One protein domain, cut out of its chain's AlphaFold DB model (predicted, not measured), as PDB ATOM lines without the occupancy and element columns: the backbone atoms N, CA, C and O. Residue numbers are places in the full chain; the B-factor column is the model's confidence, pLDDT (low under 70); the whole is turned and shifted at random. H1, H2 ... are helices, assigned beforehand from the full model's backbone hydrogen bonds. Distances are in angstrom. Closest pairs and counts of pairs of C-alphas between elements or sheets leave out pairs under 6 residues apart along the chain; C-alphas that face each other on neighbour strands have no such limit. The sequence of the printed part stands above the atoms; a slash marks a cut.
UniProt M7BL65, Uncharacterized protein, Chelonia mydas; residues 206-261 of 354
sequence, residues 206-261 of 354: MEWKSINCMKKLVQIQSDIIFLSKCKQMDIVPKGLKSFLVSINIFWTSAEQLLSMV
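This is residues 206 to 261 of the 354 residues of an uncharacterized protein of Chelonia mydas (UniProt M7BL65). Two long helices are joined by a bend at one end: after H1, the chain turns through residues 233 to 240, and H2 folds back slantwise across H1 with a gap between them. H1 makes the longest axis, and residues 206 to 219 stick out beyond the part near H2. The printed part has 56 residues with two named helices, H1 then H2, and no named strand: all helix. It is a loose rod, with a radius of gyration of the C-alphas of 13.6 A and spans of 41 by 19 by 17 A.

H1, residues 206 to 232, begins at C-alpha 206 (-12.135, 23.011, 15.544) and is 39.2 A long from first to last C-alpha. H2, residues 241 to 261, is 30.4 A long and ends at C-alpha 261 (-23.537, 14.990, 23.398).

H1 and H2 are near each other: no pair of their C-alphas is within 8 A, but 5 pairs are within 10 A. Residues 255 to 261 of H2 stand free. In H1 every O i to N i+4 pair is within hydrogen-bond range, in H2 15 of 17.

The C-alphas farthest apart, of Met 206 and Asp 234, are 42.0 A apart. The printed part has no cut, and its H1 to H2 link is short. Residues 254, 257, 259 and 261 have pLDDT under 70.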
ATOM      1  N   MET A 206     -10.871  23.287  14.856       88.00
ATOM      2  CA  MET A 206     -12.135  23.011  15.544       88.00
ATOM      3  C   MET A 206     -13.357  23.392  14.705       88.00
ATOM      4  O   MET A 206     -14.311  22.615  14.639       88.00
ATOM      5  N   GLU A 207     -13.313  24.519  13.993       90.94
ATOM      6  CA  GLU A 207     -14.380  24.919  13.066       90.94
ATOM      7  C   GLU A 207     -14.499  23.947  11.889       90.94
ATOM      8  O   GLU A 207     -15.599  23.599  11.464       90.94
ATOM      9  N   TRP A 208     -13.380  23.419  11.389       91.94
ATOM     10  CA  TRP A 208     -13.443  22.413  10.327       91.94
ATOM     11  C   TRP A 208     -14.090  21.104  10.799       91.94
ATOM     12  O   TRP A 208     -14.897  20.500  10.082       91.94
ATOM     13  N   LYS A 209     -13.782  20.671  12.031       90.56
ATOM     14  CA  LYS A 209     -14.426  19.504  12.650       90.56
ATOM     15  C   LYS A 209     -15.928  19.714  12.830       90.56
ATOM     16  O   LYS A 209     -16.688  18.790  12.531       90.56
ATOM     17  N   SER A 210     -16.362  20.899  13.263       89.88
ATOM     18  CA  SER A 210     -17.789  21.192  13.440       89.88
ATOM     19  C   SER A 210     -18.533  21.242  12.101       89.88
ATOM     20  O   SER A 210     -19.591  20.622  11.976       89.88
ATOM     21  N   ILE A 211     -17.951  21.843  11.057       92.88
ATOM     22  CA  ILE A 211     -18.520  21.841   9.697       92.88
ATOM     23  C   ILE A 211     -18.647  20.409   9.156       92.88
ATOM     24  O   ILE A 211     -19.679  20.048   8.587       92.88
ATOM     25  N   ASN A 212     -17.624  19.569   9.341       91.44
ATOM     26  CA  ASN A 212     -17.665  18.180   8.883       91.44
ATOM     27  C   ASN A 212     -18.692  17.343   9.667       91.44
ATOM     28  O   ASN A 212     -19.405  16.528   9.080       91.44
ATOM     29  N   CYS A 213     -18.811  17.576  10.977       92.19
ATOM     30  CA  CYS A 213     -19.834  16.952  11.813       92.19
ATOM     31  C   CYS A 213     -21.245  17.321  11.328       92.19
ATOM     32  O   CYS A 213     -22.052  16.435  11.054       92.19
ATOM     33  N   MET A 214     -21.508  18.612  11.099       93.00
ATOM     34  CA  MET A 214     -22.796  19.091  10.588       93.00
ATOM     35  C   MET A 214     -23.142  18.490   9.222       93.00
ATOM     36  O   MET A 214     -24.281  18.083   9.003       93.00
ATOM     37  N   LYS A 215     -22.163  18.357   8.317       93.88
ATOM     38  CA  LYS A 215     -22.367  17.683   7.024       93.88
ATOM     39  C   LYS A 215     -22.789  16.222   7.193       93.88
ATOM     40  O   LYS A 215     -23.712  15.779   6.513       93.88
ATOM     41  N   LYS A 216     -22.160  15.487   8.116       92.44
ATOM     42  CA  LYS A 216     -22.533  14.094   8.410       92.44
ATOM     43  C   LYS A 216     -23.930  13.985   9.019       92.44
ATOM     44  O   LYS A 216     -24.677  13.094   8.632       92.44
ATOM     45  N   LEU A 217     -24.308  14.899   9.913       93.31
ATOM     46  CA  LEU A 217     -25.649  14.915  10.506       93.31
ATOM     47  C   LEU A 217     -26.742  15.177   9.461       93.31
ATOM     48  O   LEU A 217     -27.754  14.480   9.456       93.31
ATOM     49  N   VAL A 218     -26.519  16.118   8.537       94.56
ATOM     50  CA  VAL A 218     -27.460  16.389   7.435       94.56
ATOM     51  C   VAL A 218     -27.611  15.171   6.518       94.56
ATOM     52  O   VAL A 218     -28.731  14.842   6.135       94.56
ATOM     53  N   GLN A 219     -26.514  14.467   6.217       93.00
ATOM     54  CA  GLN A 219     -26.559  13.234   5.423       93.00
ATOM     55  C   GLN A 219     -27.371  12.134   6.119       93.00
ATOM     56  O   GLN A 219     -28.248  11.520   5.515       93.00
ATOM     57  N   ILE A 220     -27.123  11.919   7.413       92.25
ATOM     58  CA  ILE A 220     -27.869  10.940   8.212       92.25
ATOM     59  C   ILE A 220     -29.361  11.292   8.224       92.25
ATOM     60  O   ILE A 220     -30.207  10.417   8.049       92.25
ATOM     61  N   GLN A 221     -29.700  12.575   8.367       94.81
ATOM     62  CA  GLN A 221     -31.085  13.036   8.323       94.81
ATOM     63  C   GLN A 221     -31.740  12.752   6.962       94.81
ATOM     64  O   GLN A 221     -32.872  12.260   6.925       94.81
ATOM     65  N   SER A 222     -31.052  13.028   5.847       95.50
ATOM     66  CA  SER A 222     -31.590  12.726   4.515       95.50
ATOM     67  C   SER A 222     -31.789  11.228   4.298       95.50
ATOM     68  O   SER A 222     -32.816  10.835   3.739       95.50
ATOM     69  N   ASP A 223     -30.874  10.399   4.799       91.88
ATOM     70  CA  ASP A 223     -30.968   8.944   4.678       91.88
ATOM     71  C   ASP A 223     -32.140   8.404   5.504       91.88
ATOM     72  O   ASP A 223     -32.924   7.603   4.997       91.88
ATOM     73  N   ILE A 224     -32.347   8.903   6.729       92.69
ATOM     74  CA  ILE A 224     -33.506   8.536   7.561       92.69
ATOM     75  C   ILE A 224     -34.816   8.902   6.856       92.69
ATOM     76  O   ILE A 224     -35.720   8.068   6.771       92.69
ATOM     77  N   ILE A 225     -34.930  10.115   6.302       95.31
ATOM     78  CA  ILE A 225     -36.139  10.550   5.583       95.31
ATOM     79  C   ILE A 225     -36.381   9.673   4.348       95.31
ATOM     80  O   ILE A 225     -37.515   9.261   4.093       95.31
ATOM     81  N   PHE A 226     -35.327   9.369   3.589       95.00
ATOM     82  CA  PHE A 226     -35.411   8.514   2.411       95.00
ATOM     83  C   PHE A 226     -35.855   7.092   2.770       95.00
ATOM     84  O   PHE A 226     -36.819   6.582   2.198       95.00
ATOM     85  N   LEU A 227     -35.210   6.474   3.759       92.62
ATOM     86  CA  LEU A 227     -35.540   5.133   4.246       92.62
ATOM     87  C   LEU A 227     -36.972   5.065   4.781       92.62
ATOM     88  O   LEU A 227     -37.687   4.092   4.531       92.62
ATOM     89  N   SER A 228     -37.414   6.121   5.460       94.12
ATOM     90  CA  SER A 228     -38.773   6.221   5.980       94.12
ATOM     91  C   SER A 228     -39.819   6.295   4.862       94.12
ATOM     92  O   SER A 228     -40.829   5.591   4.903       94.12
ATOM     93  N   LYS A 229     -39.545   7.052   3.789       92.62
ATOM     94  CA  LYS A 229     -40.394   7.075   2.585       92.62
ATOM     95  C   LYS A 229     -40.397   5.740   1.837       92.62
ATOM     96  O   LYS A 229     -41.459   5.298   1.406       92.62
ATOM     97  N   CYS A 230     -39.249   5.073   1.715       92.94
ATOM     98  CA  CYS A 230     -39.166   3.730   1.127       92.94
ATOM     99  C   CYS A 230     -40.054   2.734   1.887       92.94
ATOM    100  O   CYS A 230     -40.795   1.974   1.267       92.94
ATOM    101  N   LYS A 231     -40.052   2.809   3.227       90.00
ATOM    102  CA  LYS A 231     -40.928   2.000   4.083       90.00
ATOM    103  C   LYS A 231     -42.413   2.314   3.869       90.00
ATOM    104  O   LYS A 231     -43.206   1.385   3.788       90.00
ATOM    105  N   GLN A 232     -42.794   3.588   3.750       92.62
ATOM    106  CA  GLN A 232     -44.191   3.988   3.511       92.62
ATOM    107  C   GLN A 232     -44.728   3.518   2.156       92.62
ATOM    108  O   GLN A 232     -45.911   3.212   2.043       92.62
ATOM    109  N   MET A 233     -43.871   3.453   1.138       92.88
ATOM    110  CA  MET A 233     -44.262   2.987  -0.192       92.88
ATOM    111  C   MET A 233     -44.197   1.460  -0.347       92.88
ATOM    112  O   MET A 233     -44.451   0.966  -1.441       92.88
ATOM    113  N   ASP A 234     -43.818   0.720   0.704       91.50
ATOM    114  CA  ASP A 234     -43.486  -0.717   0.653       91.50
ATOM    115  C   ASP A 234     -42.458  -1.068  -0.446       91.50
ATOM    116  O   ASP A 234     -42.322  -2.199  -0.912       91.50
ATOM    117  N   ILE A 235     -41.680  -0.069  -0.872       91.38
ATOM    118  CA  ILE A 235     -40.584  -0.253  -1.809       91.38
ATOM    119  C   ILE A 235     -39.384  -0.583  -0.945       91.38
ATOM    120  O   ILE A 235     -38.676   0.301  -0.472       91.38
ATOM    121  N   VAL A 236     -39.163  -1.874  -0.715       84.94
ATOM    122  CA  VAL A 236     -37.899  -2.356  -0.164       84.94
ATOM    123  C   VAL A 236     -36.895  -2.353  -1.317       84.94
ATOM    124  O   VAL A 236     -37.003  -3.218  -2.195       84.94
ATOM    125  N   PRO A 237     -35.929  -1.411  -1.379       76.56
ATOM    126  CA  PRO A 237     -34.905  -1.470  -2.408       76.56
ATOM    127  C   PRO A 237     -34.237  -2.842  -2.340       76.56
ATOM    128  O   PRO A 237     -33.867  -3.326  -1.266       76.56
ATOM    129  N   LYS A 238     -34.172  -3.519  -3.488       74.00
ATOM    130  CA  LYS A 238     -33.626  -4.874  -3.602       74.00
ATOM    131  C   LYS A 238     -32.162  -4.828  -3.146       74.00
ATOM    132  O   LYS A 238     -31.313  -4.328  -3.866       74.00
ATOM    133  N   GLY A 239     -31.905  -5.276  -1.916       78.00
ATOM    134  CA  GLY A 239     -30.602  -5.163  -1.245       78.00
ATOM    135  C   GLY A 239     -30.657  -4.611   0.187       78.00
ATOM    136  O   GLY A 239     -29.695  -4.762   0.927       78.00
ATOM    137  N   LEU A 240     -31.786  -4.040   0.625       77.12
ATOM    138  CA  LEU A 240     -31.889  -3.352   1.922       77.12
ATOM    139  C   LEU A 240     -32.233  -4.266   3.118       77.12
ATOM    140  O   LEU A 240     -32.263  -3.807   4.255       77.12
ATOM    141  N   LYS A 241     -32.495  -5.563   2.899       75.44
ATOM    142  CA  LYS A 241     -32.882  -6.491   3.984       75.44
ATOM    143  C   LYS A 241     -31.785  -6.657   5.039       75.44
ATOM    144  O   LYS A 241     -32.091  -6.663   6.226       75.44
ATOM    145  N   SER A 242     -30.525  -6.746   4.620       75.81
ATOM    146  CA  SER A 242     -29.375  -6.767   5.533       75.81
ATOM    147  C   SER A 242     -29.156  -5.407   6.201       75.81
ATOM    148  O   SER A 242     -28.784  -5.340   7.368       75.81
ATOM    149  N   PHE A 243     -29.460  -4.321   5.489       73.31
ATOM    150  CA  PHE A 243     -29.249  -2.956   5.959       73.31
ATOM    151  C   PHE A 243     -30.267  -2.521   7.028       73.31
ATOM    152  O   PHE A 243     -29.930  -1.735   7.903       73.31
ATOM    153  N   LEU A 244     -31.490  -3.063   7.029       73.75
ATOM    154  CA  LEU A 244     -32.500  -2.772   8.063       73.75
ATOM    155  C   LEU A 244     -32.092  -3.263   9.460       73.75
ATOM    156  O   LEU A 244     -32.381  -2.593  10.451       73.75
ATOM    157  N   VAL A 245     -31.369  -4.385   9.547       77.56
ATOM    158  CA  VAL A 245     -30.775  -4.848  10.814       77.56
ATOM    159  C   VAL A 245     -29.707  -3.857  11.280       77.56
ATOM    160  O   VAL A 245     -29.679  -3.476  12.450       77.56
ATOM    161  N   SER A 246     -28.889  -3.354  10.352       76.06
ATOM    162  CA  SER A 246     -27.902  -2.309  10.630       76.06
ATOM    163  C   SER A 246     -28.538  -0.969  11.009       76.06
ATOM    164  O   SER A 246     -27.961  -0.263  11.825       76.06
ATOM    165  N   ILE A 247     -29.727  -0.626  10.499       74.50
ATOM    166  CA  ILE A 247     -30.444   0.608  10.862       74.50
ATOM    167  C   ILE A 247     -30.925   0.574  12.315       74.50
ATOM    168  O   ILE A 247     -30.809   1.585  12.994       74.50
ATOM    169  N   ASN A 248     -31.400  -0.565  12.833       75.00
ATOM    170  CA  ASN A 248     -31.750  -0.674  14.260       75.00
ATOM    171  C   ASN A 248     -30.520  -0.496  15.171       75.00
ATOM    172  O   ASN A 248     -30.598   0.141  16.223       75.00
ATOM    173  N   ILE A 249     -29.361  -1.006  14.746       75.00
ATOM    174  CA  ILE A 249     -28.082  -0.801  15.447       75.00
ATOM    175  C   ILE A 249     -27.624   0.660  15.314       75.00
ATOM    176  O   ILE A 249     -27.119   1.256  16.263       75.00
ATOM    177  N   PHE A 250     -27.829   1.265  14.146       74.06
ATOM    178  CA  PHE A 250     -27.503   2.663  13.894       74.06
ATOM    179  C   PHE A 250     -28.384   3.604  14.716       74.06
ATOM    180  O   PHE A 250     -27.885   4.585  15.251       74.06
ATOM    181  N   TRP A 251     -29.669   3.283  14.866       75.69
ATOM    182  CA  TRP A 251     -30.613   4.048  15.672       75.69
ATOM    183  C   TRP A 251     -30.220   4.057  17.145       75.69
ATOM    184  O   TRP A 251     -30.083   5.117  17.746       75.69
ATOM    185  N   THR A 252     -29.938   2.878  17.699       72.44
ATOM    186  CA  THR A 252     -29.472   2.748  19.087       72.44
ATOM    187  C   THR A 252     -28.116   3.431  19.295       72.44
ATOM    188  O   THR A 252     -27.912   4.099  20.305       72.44
ATOM    189  N   SER A 253     -27.215   3.368  18.309       72.19
ATOM    190  CA  SER A 253     -25.936   4.098  18.343       72.19
ATOM    191  C   SER A 253     -26.119   5.617  18.237       72.19
ATOM    192  O   SER A 253     -25.402   6.374  18.889       72.19
ATOM    193  N   ALA A 254     -27.075   6.084  17.434       68.94
ATOM    194  CA  ALA A 254     -27.395   7.499  17.299       68.94
ATOM    195  C   ALA A 254     -28.004   8.049  18.593       68.94
ATOM    196  O   ALA A 254     -27.608   9.130  19.010       68.94
ATOM    197  N   GLU A 255     -28.883   7.299  19.266       74.62
ATOM    198  CA  GLU A 255     -29.408   7.662  20.590       74.62
ATOM    199  C   GLU A 255     -28.303   7.730  21.652       74.62
ATOM    200  O   GLU A 255     -28.305   8.651  22.465       74.62
ATOM    201  N   GLN A 256     -27.315   6.830  21.610       70.62
ATOM    202  CA  GLN A 256     -26.144   6.880  22.496       70.62
ATOM    203  C   GLN A 256     -25.223   8.072  22.203       70.62
ATOM    204  O   GLN A 256     -24.713   8.705  23.123       70.62
ATOM    205  N   LEU A 257     -25.011   8.414  20.929       67.00
ATOM    206  CA  LEU A 257     -24.246   9.608  20.560       67.00
ATOM    207  C   LEU A 257     -24.992  10.886  20.941       67.00
ATOM    208  O   LEU A 257     -24.372  11.824  21.440       67.00
ATOM    209  N   LEU A 258     -26.313  10.921  20.747       73.12
ATOM    210  CA  LEU A 258     -27.140  12.044  21.170       73.12
ATOM    211  C   LEU A 258     -27.115  12.178  22.694       73.12
ATOM    212  O   LEU A 258     -26.933  13.284  23.190       73.12
ATOM    213  N   SER A 259     -27.230  11.074  23.440       69.44
ATOM    214  CA  SER A 259     -27.179  11.107  24.903       69.44
ATOM    215  C   SER A 259     -25.798  11.507  25.412       69.44
ATOM    216  O   SER A 259     -25.722  12.275  26.361       69.44
ATOM    217  N   MET A 260     -24.716  11.091  24.755       70.56
ATOM    218  CA  MET A 260     -23.356  11.518  25.090       70.56
ATOM    219  C   MET A 260     -23.150  13.019  24.844       70.56
ATOM    220  O   MET A 260     -22.579  13.698  25.691       70.56
ATOM    221  N   VAL A 261     -23.634  13.553  23.718       66.25
ATOM    222  CA  VAL A 261     -23.537  14.990  23.398       66.25
ATOM    223  C   VAL A 261     -24.428  15.830  24.320       66.25
ATOM    224  O   VAL A 261     -24.028  16.911  24.736       66.25
TER     225      VAL A 261